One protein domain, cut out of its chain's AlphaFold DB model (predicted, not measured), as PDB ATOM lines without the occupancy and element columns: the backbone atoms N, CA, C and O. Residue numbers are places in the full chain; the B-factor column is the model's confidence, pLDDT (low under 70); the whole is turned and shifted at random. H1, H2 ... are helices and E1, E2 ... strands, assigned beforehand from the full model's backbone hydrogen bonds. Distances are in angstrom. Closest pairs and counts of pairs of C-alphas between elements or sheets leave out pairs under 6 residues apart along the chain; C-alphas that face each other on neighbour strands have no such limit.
ATOM      1  N   GLU A  64      32.557  19.023  32.505       53.62
ATOM      2  CA  GLU A  64      32.976  17.655  32.814       53.62
ATOM      3  C   GLU A  64      34.476  17.522  32.538       53.62
ATOM      4  O   GLU A  64      34.962  17.944  31.486       53.62
ATOM      5  N   TYR A  65      35.198  16.925  33.483       59.91
ATOM      6  CA  TYR A  65      36.621  16.632  33.363       59.91
ATOM      7  C   TYR A  65      36.887  15.186  33.795       59.91
ATOM      8  O   TYR A  65      36.305  14.691  34.766       59.91
ATOM      9  N   ASP A  66      37.788  14.523  33.073       50.12
ATOM     10  CA  ASP A  66      38.177  13.129  33.280       50.12
ATOM     11  C   ASP A  66      39.687  13.041  33.489       50.12
ATOM     12  O   ASP A  66      40.455  13.482  32.632       50.12
ATOM     13  N   VAL A  67      40.105  12.503  34.633       54.06
ATOM     14  CA  VAL A  67      41.519  12.342  34.996       54.06
ATOM     15  C   VAL A  67      41.672  11.035  35.766       54.06
ATOM     16  O   VAL A  67      41.065  10.865  36.821       54.06
ATOM     17  N   ASP A  68      42.481  10.107  35.252       51.97
ATOM     18  CA  ASP A  68      42.931   8.892  35.948       51.97
ATOM     19  C   ASP A  68      41.827   8.141  36.721       51.97
ATOM     20  O   ASP A  68      41.914   7.913  37.931       51.97
ATOM     21  N   SER A  69      40.765   7.741  36.011       57.19
ATOM     22  CA  SER A  69      39.559   7.050  36.518       57.19
ATOM     23  C   SER A  69      38.630   7.855  37.442       57.19
ATOM     24  O   SER A  69      37.560   7.360  37.795       57.19
ATOM     25  N   LYS A  70      38.969   9.103  37.782       63.69
ATOM     26  CA  LYS A  70      38.088  10.032  38.501       63.69
ATOM     27  C   LYS A  70      37.222  10.830  37.522       63.69
ATOM     28  O   LYS A  70      37.711  11.294  36.493       63.69
ATOM     29  N   SER A  71      35.974  11.099  37.900       66.50
ATOM     30  CA  SER A  71      35.137  12.105  37.230       66.50
ATOM     31  C   SER A  71      34.630  13.135  38.224       66.50
ATOM     32  O   SER A  71      34.286  12.803  39.365       66.50
ATOM     33  N   PHE A  72      34.562  14.387  37.775       68.62
ATOM     34  CA  PHE A  72      33.920  15.460  38.519       68.62
ATOM     35  C   PHE A  72      33.122  16.389  37.605       68.62
ATOM     36  O   PHE A  72      33.416  16.538  36.417       68.62
ATOM     37  N   TRP A  73      32.104  17.008  38.198       80.12
ATOM     38  CA  TRP A  73      31.175  17.917  37.538       80.12
ATOM     39  C   TRP A  73      31.078  19.195  38.365       80.12
ATOM     40  O   TRP A  73      30.899  19.142  39.588       80.12
ATOM     41  N   LEU A  74      31.191  20.339  37.694       68.75
ATOM     42  CA  LEU A  74      31.153  21.659  38.316       68.75
ATOM     43  C   LEU A  74      29.948  22.462  37.813       68.75
ATOM     44  O   LEU A  74      29.716  22.543  36.607       68.75
ATOM     45  N   ILE A  75      29.230  23.096  38.743       69.62
ATOM     46  CA  ILE A  75      28.333  24.220  38.465       69.62
ATOM     47  C   ILE A  75      28.859  25.433  39.228       69.62
ATOM     48  O   ILE A  75      28.724  25.530  40.452       69.62
ATOM     49  N   ASP A  76      29.430  26.362  38.471       62.88
ATOM     50  CA  ASP A  76      29.833  27.688  38.918       62.88
ATOM     51  C   ASP A  76      29.173  28.719  37.991       62.88
ATOM     52  O   ASP A  76      29.233  28.591  36.767       62.88
ATOM     53  N   ALA A  77      28.498  29.710  38.575       51.06
ATOM     54  CA  ALA A  77      27.812  30.763  37.830       51.06
ATOM     55  C   ALA A  77      28.791  31.766  37.188       51.06
ATOM     56  O   ALA A  77      28.409  32.464  36.251       51.06
ATOM     57  N   ASP A  78      30.037  31.815  37.672       46.25
ATOM     58  CA  ASP A  78      31.038  32.821  37.305       46.25
ATOM     59  C   ASP A  78      32.145  32.273  36.366       46.25
ATOM     60  O   ASP A  78      33.085  32.989  36.025       46.25
ATOM     61  N   ALA A  79      32.042  31.018  35.902       44.66
ATOM     62  CA  ALA A  79      33.094  30.307  35.152       44.66
ATOM     63  C   ALA A  79      33.448  30.874  33.755       44.66
ATOM     64  O   ALA A  79      34.384  30.390  33.117       44.66
ATOM     65  N   TYR A  95      45.420  23.332  41.971       86.00
ATOM     66  CA  TYR A  95      44.401  22.738  42.838       86.00
ATOM     67  C   TYR A  95      43.841  21.466  42.190       86.00
ATOM     68  O   TYR A  95      43.340  21.521  41.063       86.00
ATOM     69  N   ASP A  96      43.839  20.338  42.907       86.94
ATOM     70  CA  ASP A  96      43.106  19.133  42.506       86.94
ATOM     71  C   ASP A  96      41.599  19.376  42.679       86.94
ATOM     72  O   ASP A  96      40.998  19.050  43.705       86.94
ATOM     73  N   LEU A  97      40.957  19.928  41.646       87.38
ATOM     74  CA  LEU A  97      39.512  20.180  41.626       87.38
ATOM     75  C   LEU A  97      38.658  18.896  41.703       87.38
ATOM     76  O   LEU A  97      37.439  18.995  41.833       87.38
ATOM     77  N   THR A  98      39.247  17.692  41.692       83.19
ATOM     78  CA  THR A  98      38.520  16.461  42.056       83.19
ATOM     79  C   THR A  98      38.246  16.395  43.567       83.19
ATOM     80  O   THR A  98      37.256  15.801  43.995       83.19
ATOM     81  N   SER A  99      39.071  17.051  44.387       87.19
ATOM     82  CA  SER A  99      38.947  17.105  45.843       87.19
ATOM     83  C   SER A  99      37.994  18.222  46.291       87.19
ATOM     84  O   SER A  99      38.274  19.398  46.053       87.19
ATOM     85  N   PRO A 100      36.922  17.919  47.055       89.19
ATOM     86  CA  PRO A 100      36.076  18.943  47.671       89.19
ATOM     87  C   PRO A 100      36.829  19.954  48.545       89.19
ATOM     88  O   PRO A 100      36.359  21.073  48.710       89.19
ATOM     89  N   ARG A 101      37.981  19.574  49.126       91.44
ATOM     90  CA  ARG A 101      38.831  20.493  49.903       91.44
ATOM     91  C   ARG A 101      39.422  21.568  48.993       91.44
ATOM     92  O   ARG A 101      39.290  22.749  49.282       91.44
ATOM     93  N   GLU A 102      40.056  21.144  47.908       91.25
ATOM     94  CA  GLU A 102      40.822  22.034  47.033       91.25
ATOM     95  C   GLU A 102      39.920  22.820  46.088       91.25
ATOM     96  O   GLU A 102      40.229  23.964  45.778       91.25
ATOM     97  N   TRP A 103      38.748  22.285  45.740       92.81
ATOM     98  CA  TRP A 103      37.686  23.073  45.115       92.81
ATOM     99  C   TRP A 103      37.217  24.242  46.003       92.81
ATOM    100  O   TRP A 103      37.062  25.358  45.512       92.81
ATOM    101  N   LEU A 104      37.041  24.024  47.314       92.50
ATOM    102  CA  LEU A 104      36.684  25.097  48.252       92.50
ATOM    103  C   LEU A 104      37.827  26.111  48.428       92.50
ATOM    104  O   LEU A 104      37.572  27.313  48.412       92.50
ATOM    105  N   GLU A 105      39.075  25.646  48.544       90.44
ATOM    106  CA  GLU A 105      40.255  26.526  48.596       90.44
ATOM    107  C   GLU A 105      40.400  27.362  47.313       90.44
ATOM    108  O   GLU A 105      40.694  28.553  47.402       90.44
ATOM    109  N   TYR A 106      40.127  26.772  46.143       90.31
ATOM    110  CA  TYR A 106      40.075  27.463  44.855       90.31
ATOM    111  C   TYR A 106      38.988  28.546  44.833       90.31
ATOM    112  O   TYR A 106      39.286  29.681  44.462       90.31
ATOM    113  N   CYS A 107      37.756  28.250  45.274       89.75
ATOM    114  CA  CYS A 107      36.688  29.257  45.363       89.75
ATOM    115  C   CYS A 107      37.072  30.431  46.280       89.75
ATOM    116  O   CYS A 107      36.830  31.583  45.927       89.75
ATOM    117  N   GLU A 108      37.731  30.166  47.412       86.50
ATOM    118  CA  GLU A 108      38.263  31.214  48.294       86.50
ATOM    119  C   GLU A 108      39.334  32.074  47.600       86.50
ATOM    120  O   GLU A 108      39.285  33.301  47.673       86.50
ATOM    121  N   THR A 109      40.266  31.456  46.871       85.50
ATOM    122  CA  THR A 109      41.318  32.173  46.131       85.50
ATOM    123  C   THR A 109      40.748  33.021  44.986       85.50
ATOM    124  O   THR A 109      41.160  34.168  44.818       85.50
ATOM    125  N   GLN A 110      39.747  32.529  44.243       84.38
ATOM    126  CA  GLN A 110      39.075  33.312  43.188       84.38
ATOM    127  C   GLN A 110      38.333  34.548  43.733       84.38
ATOM    128  O   GLN A 110      38.167  35.532  43.017       84.38
ATOM    129  N   GLN A 111      37.924  34.545  45.006       80.50
ATOM    130  CA  GLN A 111      37.301  35.702  45.666       80.50
ATOM    131  C   GLN A 111      38.309  36.753  46.168       80.50
ATOM    132  O   GLN A 111      37.913  37.724  46.828       80.50
ATOM    133  N   GLY A 112      39.603  36.575  45.875       75.00
ATOM    134  CA  GLY A 112      40.671  37.461  46.335       75.00
ATOM    135  C   GLY A 112      40.903  37.383  47.845       75.00
ATOM    136  O   GLY A 112      41.286  38.384  48.449       75.00
ATOM    137  N   LEU A 113      40.624  36.231  48.466       72.00
ATOM    138  CA  LEU A 113      41.012  35.972  49.851       72.00
ATOM    139  C   LEU A 113      42.482  35.548  49.869       72.00
ATOM    140  O   LEU A 113      42.825  34.539  49.248       72.00
ATOM    141  N   ASP A 114      43.327  36.301  50.580       66.56
ATOM    142  CA  ASP A 114      44.758  36.002  50.713       66.56
ATOM    143  C   ASP A 114      45.010  34.623  51.350       66.56
ATOM    144  O   ASP A 114      44.082  33.992  51.856       66.56
ATOM    145  N   ASP A 115      46.256  34.147  51.376       60.69
ATOM    146  CA  ASP A 115      46.605  32.819  51.913       60.69
ATOM    147  C   ASP A 115      46.131  32.581  53.368       60.69
ATOM    148  O   ASP A 115      45.928  31.437  53.781       60.69
ATOM    149  N   TYR A 116      45.868  33.644  54.137       58.88
ATOM    150  CA  TYR A 116      45.373  33.591  55.516       58.88
ATOM    151  C   TYR A 116      43.839  33.614  55.630       58.88
ATOM    152  O   TYR A 116      43.294  33.437  56.726       58.88
ATOM    153  N   GLY A 117      43.125  33.788  54.514       54.47
ATOM    154  CA  GLY A 117      41.678  33.983  54.504       54.47
ATOM    155  C   GLY A 117      41.302  35.360  55.046       54.47
ATOM    156  O   GLY A 117      40.356  35.484  55.820       54.47
ATOM    157  N   MET A 118      42.072  36.388  54.696       54.56
ATOM    158  CA  MET A 118      41.834  37.775  55.073       54.56
ATOM    159  C   MET A 118      41.654  38.619  53.805       54.56
ATOM    160  O   MET A 118      42.521  38.683  52.935       54.56
ATOM    161  N   LYS A 119      40.531  39.339  53.712       55.09
ATOM    162  CA  LYS A 119      40.549  40.661  53.064       55.09
ATOM    163  C   LYS A 119      41.039  41.619  54.145       55.09
ATOM    164  O   LYS A 119      40.565  41.490  55.271       55.09
ATOM    165  N   HIS A 120      41.987  42.509  53.830       48.88
ATOM    166  CA  HIS A 120      42.686  43.398  54.776       48.88
ATOM    167  C   HIS A 120      41.834  43.822  56.000       48.88
ATOM    168  O   HIS A 120      41.120  44.819  55.931       48.88
ATOM    169  N   GLY A 121      41.930  43.075  57.112       50.31
ATOM    170  CA  GLY A 121      41.254  43.381  58.381       50.31
ATOM    171  C   GLY A 121      40.199  42.391  58.913       50.31
ATOM    172  O   GLY A 121      39.836  42.540  60.073       50.31
ATOM    173  N   GLY A 122      39.721  41.385  58.162       53.94
ATOM    174  CA  GLY A 122      38.615  40.518  58.629       53.94
ATOM    175  C   GLY A 122      38.744  39.028  58.293       53.94
ATOM    176  O   GLY A 122      39.275  38.670  57.243       53.94
ATOM    177  N   THR A 123      38.215  38.153  59.166       54.69
ATOM    178  CA  THR A 123      38.216  36.684  58.995       54.69
ATOM    179  C   THR A 123      37.301  36.234  57.856       54.69
ATOM    180  O   THR A 123      36.186  35.760  58.077       54.69
ATOM    181  N   ALA A 124      37.782  36.360  56.625       64.25
ATOM    182  CA  ALA A 124      37.035  36.038  55.429       64.25
ATOM    183  C   ALA A 124      36.959  34.519  55.194       64.25
ATOM    184  O   ALA A 124      37.951  33.806  55.047       64.25
ATOM    185  N   CYS A 125      35.730  34.030  55.127       77.94
ATOM    186  CA  CYS A 125      35.376  32.682  54.719       77.94
ATOM    187  C   CYS A 125      34.494  32.816  53.478       77.94
ATOM    188  O   CYS A 125      33.532  33.584  53.529       77.94
ATOM    189  N   ALA A 126      34.788  32.101  52.385       83.44
ATOM    190  CA  ALA A 126      33.981  32.219  51.163       83.44
ATOM    191  C   ALA A 126      32.519  31.825  51.393       83.44
ATOM    192  O   ALA A 126      31.622  32.438  50.821       83.44
ATOM    193  N   GLY A 127      32.261  30.831  52.249       92.62
ATOM    194  CA  GLY A 127      30.889  30.449  52.550       92.62
ATOM    195  C   GLY A 127      30.714  29.373  53.612       92.62
ATOM    196  O   GLY A 127      31.663  28.872  54.217       92.62
ATOM    197  N   ALA A 128      29.463  28.984  53.816       95.06
ATOM    198  CA  ALA A 128      29.100  27.768  54.530       95.06
ATOM    199  C   ALA A 128      28.929  26.622  53.532       95.06
ATOM    200  O   ALA A 128      28.395  26.833  52.446       95.06
ATOM    201  N   TYR A 129      29.345  25.402  53.873       96.69
ATOM    202  CA  TYR A 129      29.273  24.275  52.941       96.69
ATOM    203  C   TYR A 129      28.750  22.988  53.576       96.69
ATOM    204  O   TYR A 129      28.829  22.751  54.781       96.69
ATOM    205  N   THR A 130      28.234  22.094  52.740       96.50
ATOM    206  CA  THR A 130      27.858  20.733  53.131       96.50
ATOM    207  C   THR A 130      28.386  19.746  52.095       96.50
ATOM    208  O   THR A 130      28.575  20.094  50.937       96.50
ATOM    209  N   VAL A 131      28.666  18.514  52.525       95.75
ATOM    210  CA  VAL A 131      29.082  17.412  51.640       95.75
ATOM    211  C   VAL A 131      28.113  16.272  51.894       95.75
ATOM    212  O   VAL A 131      28.026  15.830  53.039       95.75
ATOM    213  N   ILE A 132      27.382  15.855  50.868       95.75
ATOM    214  CA  ILE A 132      26.294  14.873  50.882       95.75
ATOM    215  C   ILE A 132      26.781  13.608  50.176       95.75
ATOM    216  O   ILE A 132      27.414  13.694  49.122       95.75
ATOM    217  N   ARG A 133      26.487  12.438  50.742       95.00
ATOM    218  CA  ARG A 133      26.745  11.148  50.097       95.00
ATOM    219  C   ARG A 133      25.535  10.746  49.253       95.00
ATOM    220  O   ARG A 133      24.410  10.738  49.749       95.00
ATOM    221  N   CYS A 134      25.775  10.432  47.987       95.44
ATOM    222  CA  CYS A 134      24.758  10.015  47.031       95.44
ATOM    223  C   CYS A 134      25.172   8.664  46.442       95.44
ATOM    224  O   CYS A 134      26.146   8.585  45.698       95.44
ATOM    225  N   ASP A 135      24.435   7.609  46.770       93.94
ATOM    226  CA  ASP A 135      24.722   6.254  46.304       93.94
ATOM    227  C   ASP A 135      23.878   5.981  45.052       93.94
ATOM    228  O   ASP A 135      22.644   6.017  45.094       93.94
ATOM    229  N   PHE A 136      24.534   5.760  43.911       94.38
ATOM    230  CA  PHE A 136      23.874   5.402  42.660       94.38
ATOM    231  C   PHE A 136      23.773   3.887  42.527       94.38
ATOM    232  O   PHE A 136      24.784   3.191  42.434       94.38
ATOM    233  N   HIS A 137      22.542   3.394  42.473       91.56
ATOM    234  CA  HIS A 137      22.226   1.992  42.243       91.56
ATOM    235  C   HIS A 137      22.154   1.745  40.731       91.56
ATOM    236  O   HIS A 137      21.235   2.242  40.072       91.56
ATOM    237  N   LEU A 138      23.137   1.036  40.160       90.38
ATOM    238  CA  LEU A 138      23.239   0.812  38.707       90.38
ATOM    239  C   LEU A 138      22.102  -0.059  38.148       90.38
ATOM    240  O   LEU A 138      21.634   0.182  37.033       90.38
ATOM    241  N   ASP A 139      21.636  -1.019  38.945       89.50
ATOM    242  CA  ASP A 139      20.489  -1.899  38.706       89.50
ATOM    243  C   ASP A 139      19.176  -1.100  38.612       89.50
ATOM    244  O   ASP A 139      18.502  -1.095  37.578       89.50
ATOM    245  N   LYS A 140      18.853  -0.332  39.661       92.38
ATOM    246  CA  LYS A 140      17.627   0.481  39.771       92.38
ATOM    247  C   LYS A 140      17.702   1.785  38.964       92.38
ATOM    248  O   LYS A 140      16.688   2.449  38.748       92.38
ATOM    249  N   LYS A 141      18.907   2.184  38.533       93.75
ATOM    250  CA  LYS A 141      19.243   3.480  37.908       93.75
ATOM    251  C   LYS A 141      18.770   4.677  38.746       93.75
ATOM    252  O   LYS A 141      18.384   5.718  38.196       93.75
ATOM    253  N   SER A 142      18.792   4.528  40.069       95.00
ATOM    254  CA  SER A 142      18.229   5.460  41.051       95.00
ATOM    255  C   SER A 142      19.278   5.964  42.039       95.00
ATOM    256  O   SER A 142      20.223   5.254  42.374       95.00
ATOM    257  N   TRP A 143      19.063   7.176  42.547       95.06
ATOM    258  CA  TRP A 143      19.875   7.776  43.601       95.06
ATOM    259  C   TRP A 143      19.285   7.500  44.981       95.06
ATOM    260  O   TRP A 143      18.101   7.750  45.205       95.06
ATOM    261  N   ASN A 144      20.134   7.078  45.910       94.88
ATOM    262  CA  ASN A 144      19.878   7.106  47.341       94.88
ATOM    263  C   ASN A 144      20.689   8.263  47.956       94.88
ATOM    264  O   ASN A 144      21.919   8.237  47.956       94.88
ATOM    265  N   ILE A 145      20.009   9.321  48.411       95.44
ATOM    266  CA  ILE A 145      20.644  10.559  48.891       95.44
ATOM    267  C   ILE A 145      20.619  10.567  50.419       95.44
ATOM    268  O   ILE A 145      19.576  10.784  51.039       95.44
ATOM    269  N   TRP A 146      21.784  10.360  51.025       95.31
ATOM    270  CA  TRP A 146      21.925  10.177  52.464       95.31
ATOM    271  C   TRP A 146      21.663  11.494  53.207       95.31
ATOM    272  O   TRP A 146      22.375  12.482  53.025       95.31
ATOM    273  N   GLY A 147      20.638  11.509  54.063       95.44
ATOM    274  CA  GLY A 147      20.391  12.601  55.008       95.44
ATOM    275  C   GLY A 147      20.102  13.970  54.393       95.44
ATOM    276  O   GLY A 147      20.447  14.971  55.019       95.44
ATOM    277  N   LYS A 148      19.513  14.045  53.188       95.56
ATOM    278  CA  LYS A 148      19.293  15.303  52.441       95.56
ATOM    279  C   LYS A 148      18.858  16.479  53.332       95.56
ATOM    280  O   LYS A 148      19.526  17.513  53.347       95.56
ATOM    281  N   ASP A 149      17.786  16.303  54.101       96.06
ATOM    282  CA  ASP A 149      17.192  17.381  54.902       96.06
ATOM    283  C   ASP A 149      18.103  17.799  56.070       96.06
ATOM    284  O   ASP A 149      18.281  18.987  56.326       96.06
ATOM    285  N   PHE A 150      18.793  16.844  56.707       96.06
ATOM    286  CA  PHE A 150      19.842  17.136  57.695       96.06
ATOM    287  C   PHE A 150      20.967  17.976  57.074       96.06
ATOM    288  O   PHE A 150      21.429  18.959  57.657       96.06
ATOM    289  N   HIS A 151      21.418  17.597  55.875       96.62
ATOM    290  CA  HIS A 151      22.492  18.287  55.172       96.62
ATOM    291  C   HIS A 151      22.115  19.715  54.759       96.62
ATOM    292  O   HIS A 151      23.001  20.573  54.760       96.62
ATOM    293  N   PHE A 152      20.841  19.958  54.442       95.94
ATOM    294  CA  PHE A 152      20.286  21.270  54.100       95.94
ATOM    295  C   PHE A 152      20.096  22.150  55.346       95.94
ATOM    296  O   PHE A 152      20.609  23.268  55.372       95.94
ATOM    297  N   ASN A 153      19.490  21.625  56.415       95.81
ATOM    298  CA  ASN A 153      19.326  22.347  57.683       95.81
ATOM    299  C   ASN A 153      20.686  22.756  58.278       95.81
ATOM    300  O   ASN A 153      20.877  23.893  58.705       95.81
ATOM    301  N   ARG A 154      21.685  21.860  58.240       95.81
ATOM    302  CA  ARG A 154      23.047  22.181  58.699       95.81
ATOM    303  C   ARG A 154      23.724  23.252  57.840       95.81
ATOM    304  O   ARG A 154      24.502  24.040  58.373       95.81
ATOM    305  N   LEU A 155      23.473  23.271  56.529       95.69
ATOM    306  CA  LEU A 155      24.013  24.294  55.628       95.69
ATOM    307  C   LEU A 155      23.433  25.674  55.973       95.69
ATOM    308  O   LEU A 155      24.196  26.625  56.125       95.69
ATOM    309  N   GLN A 156      22.121  25.743  56.217       95.00
ATOM    310  CA  GLN A 156      21.433  26.948  56.678       95.00
ATOM    311  C   GLN A 156      21.981  27.461  58.021       95.00
ATOM    312  O   GLN A 156      22.372  28.623  58.104       95.00
ATOM    313  N   GLU A 157      22.107  26.615  59.052       94.19
ATOM    314  CA  GLU A 157      22.670  27.042  60.350       94.19
ATOM    315  C   GLU A 157      24.158  27.418  60.270       94.19
ATOM    316  O   GLU A 157      24.612  28.344  60.947       94.19
ATOM    317  N   SER A 158      24.932  26.743  59.414       94.62
ATOM    318  CA  SER A 158      26.335  27.105  59.170       94.62
ATOM    319  C   SER A 158      26.445  28.475  58.497       94.62
ATOM    320  O   SER A 158      27.322  29.258  58.853       94.62
ATOM    321  N   TYR A 159      25.535  28.793  57.571       93.62
ATOM    322  CA  TYR A 159      25.461  30.104  56.929       93.62
ATOM    323  C   TYR A 159      24.987  31.191  57.902       93.62
ATOM    324  O   TYR A 159      25.565  32.272  57.952       93.62
ATOM    325  N   ARG A 160      24.005  30.889  58.761       91.12
ATOM    326  CA  ARG A 160      23.571  31.794  59.836       91.12
ATOM    327  C   ARG A 160      24.721  32.124  60.794       91.12
ATOM    328  O   ARG A 160      24.911  33.283  61.144       91.12
ATOM    329  N   SER A 161      25.531  31.125  61.146       90.81
ATOM    330  CA  SER A 161      26.742  31.299  61.963       90.81
ATOM    331  C   SER A 161      27.803  32.169  61.272       90.81
ATOM    332  O   SER A 161      28.416  33.003  61.930       90.81
ATOM    333  N   LEU A 162      27.980  32.034  59.950       89.62
ATOM    334  CA  LEU A 162      28.869  32.893  59.153       89.62
ATOM    335  C   LEU A 162      28.413  34.361  59.149       89.62
ATOM    336  O   LEU A 162      29.227  35.268  59.292       89.62
ATOM    337  N   LEU A 163      27.107  34.614  59.019       86.94
ATOM    338  CA  LEU A 163      26.585  35.980  59.103       86.94
ATOM    339  C   LEU A 163      26.810  36.575  60.499       86.94
ATOM    340  O   LEU A 163      27.186  37.740  60.602       86.94
ATOM    341  N   LEU A 164      26.619  35.787  61.562       85.94
ATOM    342  CA  LEU A 164      26.870  36.223  62.938       85.94
ATOM    343  C   LEU A 164      28.358  36.495  63.206       85.94
ATOM    344  O   LEU A 164      28.664  37.485  63.862       85.94
ATOM    345  N   SER A 165      29.290  35.694  62.669       83.81
ATOM    346  CA  SER A 165      30.728  35.981  62.816       83.81
ATOM    347  C   SER A 165      31.145  37.305  62.181       83.81
ATOM    348  O   SER A 165      32.077  37.927  62.676       83.81
ATOM    349  N   ASN A 166      30.453  37.732  61.123       79.94
ATOM    350  CA  ASN A 166      30.735  38.991  60.433       79.94
ATOM    351  C   ASN A 166      30.073  40.206  61.109       79.94
ATOM    352  O   ASN A 166      30.504  41.320  60.877       79.94
ATOM    353  N   GLN A 167      29.038  40.010  61.936       80.25
ATOM    354  CA  GLN A 167      28.435  41.090  62.737       80.25
ATOM    355  C   GLN A 167      29.267  41.416  63.988       80.25
ATOM    356  O   GLN A 167      29.266  42.547  64.446       80.25
ATOM    357  N   LEU A 168      29.999  40.439  64.535       74.31
ATOM    358  CA  LEU A 168      30.822  40.608  65.743       74.31
ATOM    359  C   LEU A 168      32.120  41.415  65.526       74.31
ATOM    360  O   LEU A 168      32.929  41.493  66.447       74.31
ATOM    361  N   THR A 169      32.362  41.951  64.326       72.31
ATOM    362  CA  THR A 169      33.522  42.814  64.028       72.31
ATOM    363  C   THR A 169      33.172  44.294  63.902       72.31
ATOM    364  O   THR A 169      34.082  45.121  63.904       72.31
ATOM    365  N   ASP A 170      31.883  44.621  63.804       72.25
ATOM    366  CA  ASP A 170      31.395  45.945  63.423       72.25
ATOM    367  C   ASP A 170      30.675  46.564  64.643       72.25
ATOM    368  O   ASP A 170      29.451  46.572  64.735       72.25
ATOM    369  N   GLU A 180      15.141  39.786  60.056       83.62
ATOM    370  CA  GLU A 180      15.271  38.332  60.178       83.62
ATOM    371  C   GLU A 180      14.316  37.612  59.205       83.62
ATOM    372  O   GLU A 180      14.644  36.538  58.700       83.62
ATOM    373  N   ASN A 181      13.187  38.234  58.830       83.62
ATOM    374  CA  ASN A 181      12.301  37.705  57.790       83.62
ATOM    375  C   ASN A 181      12.986  37.681  56.413       83.62
ATOM    376  O   ASN A 181      12.830  36.712  55.667       83.62
ATOM    377  N   LEU A 182      13.784  38.707  56.088       84.38
ATOM    378  CA  LEU A 182      14.565  38.762  54.851       84.38
ATOM    379  C   LEU A 182      15.634  37.660  54.838       84.38
ATOM    380  O   LEU A 182      15.767  36.958  53.835       84.38
ATOM    381  N   ARG A 183      16.327  37.428  55.963       83.12
ATOM    382  CA  ARG A 183      17.301  36.327  56.107       83.12
ATOM    383  C   ARG A 183      16.650  34.952  55.924       83.12
ATOM    384  O   ARG A 183      17.188  34.106  55.207       83.12
ATOM    385  N   VAL A 184      15.470  34.734  56.511       84.06
ATOM    386  CA  VAL A 184      14.685  33.498  56.331       84.06
ATOM    387  C   VAL A 184      14.254  33.322  54.869       84.06
ATOM    388  O   VAL A 184      14.404  32.231  54.314       84.06
ATOM    389  N   GLN A 185      13.787  34.384  54.206       86.50
ATOM    390  CA  GLN A 185      13.406  34.349  52.791       86.50
ATOM    391  C   GLN A 185      14.603  34.047  51.871       86.50
ATOM    392  O   GLN A 185      14.485  33.242  50.942       86.50
ATOM    393  N   GLN A 186      15.761  34.654  52.136       86.25
ATOM    394  CA  GLN A 186      17.012  34.402  51.416       86.25
ATOM    395  C   GLN A 186      17.457  32.943  51.568       86.25
ATOM    396  O   GLN A 186      17.720  32.277  50.565       86.25
ATOM    397  N   ALA A 187      17.459  32.416  52.797       86.31
ATOM    398  CA  ALA A 187      17.783  31.018  53.064       86.31
ATOM    399  C   ALA A 187      16.827  30.054  52.338       86.31
ATOM    400  O   ALA A 187      17.284  29.088  51.731       86.31
ATOM    401  N   GLN A 188      15.518  30.335  52.312       88.69
ATOM    402  CA  GLN A 188      14.557  29.515  51.568       88.69
ATOM    403  C   GLN A 188      14.823  29.533  50.050       88.69
ATOM    404  O   GLN A 188      14.826  28.482  49.410       88.69
ATOM    405  N   SER A 189      15.127  30.700  49.472       87.44
ATOM    406  CA  SER A 189      15.512  30.821  48.054       87.44
ATOM    407  C   SER A 189      16.794  30.030  47.725       87.44
ATOM    408  O   SER A 189      16.923  29.412  46.658       87.44
ATOM    409  N   ALA A 190      17.738  29.981  48.668       86.44
ATOM    410  CA  ALA A 190      18.957  29.190  48.546       86.44
ATOM    411  C   ALA A 190      18.702  27.673  48.677       86.44
ATOM    412  O   ALA A 190      19.332  26.890  47.965       86.44
ATOM    413  N   LEU A 191      17.735  27.231  49.493       89.44
ATOM    414  CA  LEU A 191      17.297  25.823  49.566       89.44
ATOM    415  C   LEU A 191      16.629  25.344  48.262       89.44
ATOM    416  O   LEU A 191      16.879  24.223  47.797       89.44
ATOM    417  N   ASP A 192      15.831  26.203  47.627       88.12
ATOM    418  CA  ASP A 192      15.247  25.924  46.313       88.12
ATOM    419  C   ASP A 192      16.343  25.807  45.238       88.12
ATOM    420  O   ASP A 192      16.291  24.936  44.363       88.12
ATOM    421  N   SER A 193      17.371  26.656  45.327       87.81
ATOM    422  CA  SER A 193      18.546  26.630  44.449       87.81
ATOM    423  C   SER A 193      19.414  25.385  44.674       87.81
ATOM    424  O   SER A 193      19.788  24.734  43.697       87.81
ATOM    425  N   ASN A 194      19.626  24.959  45.929       88.75
ATOM    426  CA  ASN A 194      20.287  23.691  46.268       88.75
ATOM    427  C   ASN A 194      19.619  22.504  45.575       88.75
ATOM    428  O   ASN A 194      20.300  21.666  44.992       88.75
ATOM    429  N   THR A 195      18.285  22.429  45.621       91.75
ATOM    430  CA  THR A 195      17.544  21.317  45.008       91.75
ATOM    431  C   THR A 195      17.731  21.291  43.487       91.75
ATOM    432  O   THR A 195      17.900  20.215  42.913       91.75
ATOM    433  N   LYS A 196      17.765  22.458  42.828       91.38
ATOM    434  CA  LYS A 196      18.025  22.566  41.381       91.38
ATOM    435  C   LYS A 196      19.456  22.139  41.031       91.38
ATOM    436  O   LYS A 196      19.625  21.262  40.189       91.38
ATOM    437  N   ILE A 197      20.460  22.702  41.706       89.19
ATOM    438  CA  ILE A 197      21.888  22.419  41.472       89.19
ATOM    439  C   ILE A 197      22.215  20.946  41.747       89.19
ATOM    440  O   ILE A 197      22.849  20.294  40.920       89.19
ATOM    441  N   MET A 198      21.708  20.388  42.852       92.81
ATOM    442  CA  MET A 198      21.822  18.963  43.172       92.81
ATOM    443  C   MET A 198      21.245  18.084  42.058       92.81
ATOM    444  O   MET A 198      21.914  17.160  41.605       92.81
ATOM    445  N   ASN A 199      20.025  18.369  41.594       93.00
ATOM    446  CA  ASN A 199      19.394  17.574  40.540       93.00
ATOM    447  C   ASN A 199      20.161  17.663  39.210       93.00
ATOM    448  O   ASN A 199      20.256  16.660  38.509       93.00
ATOM    449  N   LEU A 200      20.721  18.826  38.861       92.31
ATOM    450  CA  LEU A 200      21.554  18.988  37.664       92.31
ATOM    451  C   LEU A 200      22.843  18.152  37.759       92.31
ATOM    452  O   LEU A 200      23.094  17.324  36.884       92.31
ATOM    453  N   LEU A 201      23.605  18.298  38.849       89.12
ATOM    454  CA  LEU A 201      24.854  17.557  39.068       89.12
ATOM    455  C   LEU A 201      24.634  16.040  39.124       89.12
ATOM    456  O   LEU A 201      25.380  15.288  38.503       89.12
ATOM    457  N   LEU A 202      23.588  15.576  39.815       92.31
ATOM    458  CA  LEU A 202      23.259  14.149  39.896       92.31
ATOM    459  C   LEU A 202      22.714  13.579  38.575       92.31
ATOM    460  O   LEU A 202      22.827  12.376  38.343       92.31
ATOM    461  N   ASN A 203      22.141  14.400  37.690       93.50
ATOM    462  CA  ASN A 203      21.724  13.950  36.360       93.50
ATOM    463  C   ASN A 203      22.919  13.779  35.411       93.50
ATOM    464  O   ASN A 203      22.992  12.749  34.739       93.50
ATOM    465  N   GLU A 204      23.875  14.715  35.390       91.31
ATOM    466  CA  GLU A 204      25.100  14.542  34.593       91.31
ATOM    467  C   GLU A 204      25.991  13.429  35.159       91.31
ATOM    468  O   GLU A 204      26.393  12.546  34.405       91.31
ATOM    469  N   ALA A 205      26.180  13.352  36.483       87.75
ATOM    470  CA  ALA A 205      26.910  12.239  37.098       87.75
ATOM    471  C   ALA A 205      26.289  10.877  36.738       87.75
ATOM    472  O   ALA A 205      26.996   9.947  36.353       87.75
ATOM    473  N   LYS A 206      24.952  10.767  36.774       92.88
ATOM    474  CA  LYS A 206      24.223   9.567  36.333       92.88
ATOM    475  C   LYS A 206      24.488   9.235  34.863       92.88
ATOM    476  O   LYS A 206      24.621   8.057  34.537       92.88
ATOM    477  N   LYS A 207      24.542  10.235  33.982       91.94
ATOM    478  CA  LYS A 207      24.823  10.050  32.553       91.94
ATOM    479  C   LYS A 207      26.236   9.498  32.345       91.94
ATOM    480  O   LYS A 207      26.361   8.407  31.795       91.94
ATOM    481  N   THR A 208      27.263  10.153  32.890       88.44
ATOM    482  CA  THR A 208      28.661   9.693  32.813       88.44
ATOM    483  C   THR A 208      28.843   8.284  33.393       88.44
ATOM    484  O   THR A 208      29.493   7.442  32.773       88.44
ATOM    485  N   ILE A 209      28.239   7.989  34.554       87.62
ATOM    486  CA  ILE A 209      28.293   6.656  35.182       87.62
ATOM    487  C   ILE A 209      27.667   5.591  34.269       87.62
ATOM    488  O   ILE A 209      28.255   4.528  34.065       87.62
ATOM    489  N   LEU A 210      26.486   5.862  33.702       90.06
ATOM    490  CA  LEU A 210      25.802   4.918  32.817       90.06
ATOM    491  C   LEU A 210      26.540   4.717  31.490       90.06
ATOM    492  O   LEU A 210      26.542   3.599  30.983       90.06
ATOM    493  N   ASP A 211      27.159   5.758  30.937       89.25
ATOM    494  CA  ASP A 211      27.911   5.655  29.686       89.25
ATOM    495  C   ASP A 211      29.227   4.879  29.878       89.25
ATOM    496  O   ASP A 211      29.517   3.990  29.078       89.25
ATOM    497  N   ARG A 212      29.949   5.071  30.994       84.50
ATOM    498  CA  ARG A 212      31.109   4.222  31.346       84.50
ATOM    499  C   ARG A 212      30.727   2.772  31.633       84.50
ATOM    500  O   ARG A 212      31.434   1.863  31.214       84.50
ATOM    501  N   ASN A 213      29.607   2.532  32.315       84.12
ATOM    502  CA  ASN A 213      29.173   1.168  32.623       84.12
ATOM    503  C   ASN A 213      28.691   0.389  31.381       84.12
ATOM    504  O   ASN A 213      28.643  -0.835  31.437       84.12
ATOM    505  N   LYS A 214      28.342   1.059  30.270       86.94
ATOM    506  CA  LYS A 214      28.157   0.384  28.970       86.94
ATOM    507  C   LYS A 214      29.495  -0.106  28.429       86.94
ATOM    508  O   LYS A 214      29.617  -1.292  28.179       86.94
ATOM    509  N   ILE A 215      30.493   0.783  28.362       78.81
ATOM    510  CA  ILE A 215      31.838   0.469  27.851       78.81
ATOM    511  C   ILE A 215      32.420  -0.759  28.566       78.81
ATOM    512  O   ILE A 215      32.897  -1.667  27.907       78.81
ATOM    513  N   ILE A 216      32.301  -0.830  29.898       77.00
ATOM    514  CA  ILE A 216      32.789  -1.981  30.682       77.00
ATOM    515  C   ILE A 216      32.020  -3.278  30.358       77.00
ATOM    516  O   ILE A 216      32.606  -4.349  30.353       77.00
ATOM    517  N   ARG A 217      30.707  -3.208  30.094       78.00
ATOM    518  CA  ARG A 217      29.880  -4.397  29.808       78.00
ATOM    519  C   ARG A 217      29.997  -4.913  28.376       78.00
ATOM    520  O   ARG A 217      29.611  -6.048  28.137       78.00
ATOM    521  N   ASP A 218      30.482  -4.096  27.446       76.62
ATOM    522  CA  ASP A 218      30.711  -4.529  26.065       76.62
ATOM    523  C   ASP A 218      31.995  -5.390  25.937       76.62
ATOM    524  O   ASP A 218      32.160  -6.066  24.922       76.62
ATOM    525  N   ASP A 219      32.868  -5.399  26.960       74.12
ATOM    526  CA  ASP A 219      34.119  -6.179  27.007       74.12
ATOM    527  C   ASP A 219      34.004  -7.515  27.797       74.12
ATOM    528  O   ASP A 219      34.748  -8.453  27.503       74.12
ATOM    529  N   THR A 227      24.755  -6.318  42.829       73.56
ATOM    530  CA  THR A 227      24.187  -4.969  42.998       73.56
ATOM    531  C   THR A 227      25.303  -3.937  43.139       73.56
ATOM    532  O   THR A 227      25.801  -3.644  44.228       73.56
ATOM    533  N   THR A 228      25.701  -3.367  42.006       86.38
ATOM    534  CA  THR A 228      26.829  -2.445  41.933       86.38
ATOM    535  C   THR A 228      26.393  -1.042  42.357       86.38
ATOM    536  O   THR A 228      25.554  -0.416  41.701       86.38
ATOM    537  N   ILE A 229      26.994  -0.527  43.434       88.50
ATOM    538  CA  ILE A 229      26.789   0.848  43.897       88.50
ATOM    539  C   ILE A 229      27.983   1.715  43.483       88.50
ATOM    540  O   ILE A 229      29.144   1.358  43.692       88.50
ATOM    541  N   VAL A 230      27.691   2.891  42.924       90.19
ATOM    542  CA  VAL A 230      28.680   3.948  42.677       90.19
ATOM    543  C   VAL A 230      28.413   5.099  43.637       90.19
ATOM    544  O   VAL A 230      27.342   5.702  43.611       90.19
ATOM    545  N   VAL A 231      29.385   5.411  44.493       91.44
ATOM    546  CA  VAL A 231      29.272   6.515  45.455       91.44
ATOM    547  C   VAL A 231      29.689   7.826  44.787       91.44
ATOM    548  O   VAL A 231      30.754   7.918  44.169       91.44
ATOM    549  N   VAL A 232      28.861   8.857  44.939       93.25
ATOM    550  CA  VAL A 232      29.148  10.234  44.524       93.25
ATOM    551  C   VAL A 232      29.081  11.149  45.738       93.25
ATOM    552  O   VAL A 232      28.115  11.136  46.502       93.25
ATOM    553  N   MET A 233      30.118  11.963  45.912       94.19
ATOM    554  CA  MET A 233      30.159  13.004  46.930       94.19
ATOM    555  C   MET A 233      29.736  14.327  46.299       94.19
ATOM    556  O   MET A 233      30.406  14.826  45.398       94.19
ATOM    557  N   LEU A 234      28.626  14.887  46.776       96.00
ATOM    558  CA  LEU A 234      28.089  16.169  46.331       96.00
ATOM    559  C   LEU A 234      28.400  17.248  47.371       96.00
ATOM    560  O   LEU A 234      27.919  17.185  48.501       96.00
ATOM    561  N   THR A 235      29.162  18.260  46.983       96.38
ATOM    562  CA  THR A 235      29.457  19.440  47.794       96.38
ATOM    563  C   THR A 235      28.587  20.605  47.339       96.38
ATOM    564  O   THR A 235      28.531  20.917  46.152       96.38
ATOM    565  N   LEU A 236      27.917  21.263  48.286       96.50
ATOM    566  CA  LEU A 236      27.190  22.515  48.058       96.50
ATOM    567  C   LEU A 236      27.804  23.603  48.937       96.50
ATOM    568  O   LEU A 236      28.078  23.349  50.114       96.50
ATOM    569  N   LEU A 237      27.991  24.792  48.371       95.88
ATOM    570  CA  LEU A 237      28.569  25.970  49.019       95.88
ATOM    571  C   LEU A 237      27.573  27.136  48.921       95.88
ATOM    572  O   LEU A 237      27.042  27.402  47.844       95.88
ATOM    573  N   TRP A 238      27.313  27.795  50.050       95.25
ATOM    574  CA  TRP A 238      26.521  29.020  50.181       95.25
ATOM    575  C   TRP A 238      27.438  30.180  50.531       95.25
ATOM    576  O   TRP A 238      28.022  30.201  51.617       95.25
ATOM    577  N   GLU A 239      27.527  31.143  49.629       92.12
ATOM    578  CA  GLU A 239      28.394  32.312  49.737       92.12
ATOM    579  C   GLU A 239      27.517  33.561  49.921       92.12
ATOM    580  O   GLU A 239      26.464  33.665  49.276       92.12
ATOM    581  N   PRO A 240      27.908  34.513  50.785       88.19
ATOM    582  CA  PRO A 240      27.269  35.819  50.808       88.19
ATOM    583  C   PRO A 240      27.571  36.553  49.500       88.19
ATOM    584  O   PRO A 240      28.671  36.427  48.957       88.19
ATOM    585  N   ASP A 241      26.622  37.345  48.996       83.31
ATOM    586  CA  ASP A 241      26.930  38.220  47.870       83.31
ATOM    587  C   ASP A 241      28.021  39.213  48.271       83.31
ATOM    588  O   ASP A 241      27.843  40.039  49.173       83.31
ATOM    589  N   HIS A 242      29.153  39.161  47.572       75.12
ATOM    590  CA  HIS A 242      30.162  40.207  47.653       75.12
ATOM    591  C   HIS A 242      29.624  41.420  46.899       75.12
ATOM    592  O   HIS A 242      29.911  41.591  45.714       75.12
ATOM    593  N   VAL A 243      28.827  42.243  47.588       57.75
ATOM    594  CA  VAL A 243      28.348  43.532  47.078       57.75
ATOM    595  C   VAL A 243      29.571  44.356  46.688       57.75
ATOM    596  O   VAL A 243      30.273  44.908  47.536       57.75
ATOM    597  N   THR A 254      21.884  38.614  47.855       85.56
ATOM    598  CA  THR A 254      21.533  37.266  47.391       85.56
ATOM    599  C   THR A 254      22.504  36.229  47.961       85.56
ATOM    600  O   THR A 254      23.674  36.513  48.202       85.56
ATOM    601  N   ILE A 255      22.021  35.013  48.232       89.81
ATOM    602  CA  ILE A 255      22.910  33.899  48.592       89.81
ATOM    603  C   ILE A 255      23.346  33.241  47.289       89.81
ATOM    604  O   ILE A 255      22.514  32.684  46.564       89.81
ATOM    605  N   ARG A 256      24.645  33.280  46.995       90.75
ATOM    606  CA  ARG A 256      25.213  32.578  45.844       90.75
ATOM    607  C   ARG A 256      25.383  31.109  46.209       90.75
ATOM    608  O   ARG A 256      25.935  30.779  47.257       90.75
ATOM    609  N   VAL A 257      24.872  30.224  45.358       92.00
ATOM    610  CA  VAL A 257      24.937  28.773  45.570       92.00
ATOM    611  C   VAL A 257      25.799  28.149  44.483       92.00
ATOM    612  O   VAL A 257      25.470  28.247  43.301       92.00
ATOM    613  N   ARG A 258      26.881  27.484  44.891       92.81
ATOM    614  CA  ARG A 258      27.786  26.727  44.013       92.81
ATOM    615  C   ARG A 258      27.688  25.233  44.305       92.81
ATOM    616  O   ARG A 258      27.376  24.835  45.432       92.81
ATOM    617  N   GLY A 259      27.973  24.403  43.303       92.50
ATOM    618  CA  GLY A 259      27.897  22.950  43.435       92.50
ATOM    619  C   GLY A 259      29.036  22.214  42.739       92.50
ATOM    620  O   GLY A 259      29.397  22.521  41.605       92.50
ATOM    621  N   HIS A 260      29.552  21.195  43.418       93.88
ATOM    622  CA  HIS A 260      30.615  20.307  42.955       93.88
ATOM    623  C   HIS A 260      30.213  18.863  43.227       93.88
ATOM    624  O   HIS A 260      29.734  18.554  44.315       93.88
ATOM    625  N   ALA A 261      30.390  17.974  42.258       92.50
ATOM    626  CA  ALA A 261      30.183  16.545  42.453       92.50
ATOM    627  C   ALA A 261      31.430  15.770  42.025       92.50
ATOM    628  O   ALA A 261      32.022  16.071  40.992       92.50
ATOM    629  N   PHE A 262      31.801  14.757  42.805       91.19
ATOM    630  CA  PHE A 262      32.975  13.919  42.569       91.19
ATOM    631  C   PHE A 262      32.650  12.439  42.772       91.19
ATOM    632  O   PHE A 262      31.976  12.066  43.737       91.19
ATOM    633  N   SER A 263      33.190  11.585  41.901       87.00
ATOM    634  CA  SER A 263      33.222  10.138  42.105       87.00
ATOM    635  C   SER A 263      34.584   9.559  41.741       87.00
ATOM    636  O   SER A 263      35.191   9.929  40.736       87.00
ATOM    637  N   THR A 264      35.030   8.581  42.528       74.19
ATOM    638  CA  THR A 264      36.170   7.723  42.180       74.19
ATOM    639  C   THR A 264      35.821   6.680  41.120       74.19
ATOM    640  O   THR A 264      36.730   5.990  40.674       74.19
ATOM    641  N   LEU A 265      34.530   6.505  40.787       70.25
ATOM    642  CA  LEU A 265      33.954   5.527  39.846       70.25
ATOM    643  C   LEU A 265      34.312   4.047  40.064       70.25
ATOM    644  O   LEU A 265      33.728   3.174  39.422       70.25
ATOM    645  N   LYS A 266      35.205   3.741  41.006       72.19
ATOM    646  CA  LYS A 266      35.446   2.396  41.512       72.19
ATOM    647  C   LYS A 266      34.120   1.842  42.013       72.19
ATOM    648  O   LYS A 266      33.523   2.409  42.931       72.19
ATOM    649  N   LYS A 267      33.684   0.737  41.402       64.94
ATOM    650  CA  LYS A 267      32.555  -0.062  41.876       64.94
ATOM    651  C   LYS A 267      32.790  -0.347  43.359       64.94
ATOM    652  O   LYS A 267      33.769  -1.007  43.708       64.94
ATOM    653  N   VAL A 268      31.917   0.157  44.227       61.84
ATOM    654  CA  VAL A 268      31.830  -0.378  45.581       61.84
ATOM    655  C   VAL A 268      30.947  -1.601  45.430       61.84
ATOM    656  O   VAL A 268      29.719  -1.489  45.452       61.84
ATOM    657  N   SER A 269      31.574  -2.759  45.198       57.47
ATOM    658  CA  SER A 269      30.895  -4.038  45.393       57.47
ATOM    659  C   SER A 269      30.231  -3.960  46.759       57.47
ATOM    660  O   SER A 269      30.897  -3.589  47.735       57.47
ATOM    661  N   GLN A 270      28.925  -4.230  46.837       52.12
ATOM    662  CA  GLN A 270      28.304  -4.388  48.144       52.12
ATOM    663  C   GLN A 270      29.135  -5.436  48.879       52.12
ATOM    664  O   GLN A 270      29.284  -6.553  48.386       52.12
TER     665      GLN A 270
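What this domain is: This is residues 64 to 79, 95 to 170, 180 to 219, 227 to 243 and 254 to 270 of the 531 residues of an uncharacterized protein of Fragilariopsis cylindrus CCMP1102 (UniProt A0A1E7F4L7). A twisted antiparallel sheet of six strands curls round the long helix H3, while H1 covers part of the opposite face and H2 runs along E3. The far end of H3 sticks out with residues 214 to 219. The printed part has 166 residues, with elements in the order E1 E2 H1 E3 E4 H2 H3 E5 E6, class mixed; the sheet's order is E1 - E2 - E6 - E5 - E3 - E4. It is compact, with a radius of gyration of the C-alphas of 17.6 A, and spans 63 by 33 by 25 A.

How they stand to each other: E1, residues 64 to 67, and E2, residues 70 to 75, form a hairpin, with N 70 and O 67 at 2.9 A. Antiparallel neighbours follow: E2 and E6, residues 255 to 263, with N 73 and O 261 at 2.9 A; E6 and E5, residues 228 to 240, with N 235 and O 260 at 2.7 A; E5 and E3, residues 128 to 137, with N 132 and O 234 at 2.8 A. E3 and E4, residues 142 to 145, form a hairpin, with N 144 and O 135 at 2.8 A. H1, residues 100 to 110, is on the sheet over E6 and E5, at a height of 10.0 A. H3, residues 180 to 217, is on the opposite face; its closest C-alphas to E6 are Ala 190 and Ile 255, 6.1 A. H2, residues 148 to 167, is over E3, closest C-alphas Tyr 159 and Ala 128, 4.9 A. H2 and H3 are close but not clearly touching, closest C-alphas Gln 156 and Ala 187, 6.6 A, at a steep tilt of 47 degrees, opposite ways. In H1, H2 and H3 every O i to N i+4 pair is within hydrogen-bond range.

Where its parts are: E1 begins at C-alpha 64, (32.976, 17.655, 32.814), and E6 ends at C-alpha 263, (33.222, 10.138, 42.105). From first to last C-alpha H3 measures 54.4 A, E5 39.3 A, E3 29.4 A and H2 29.2 A.

The domain as a whole: The C-alphas farthest apart, Asp 170 and Asp 219, are 63.6 A apart. Residues 80 to 94, 171 to 179, 220 to 226 and 244 to 253 are not printed; C-alpha gaps are 15.6, 18.1, 18.9 and 9.3 A. The link H1 to E3 is long, 17 residues. Confidence is under 70 in residues 64 to 72, 74 to 79, 114 to 124, 243 and 267 to 270.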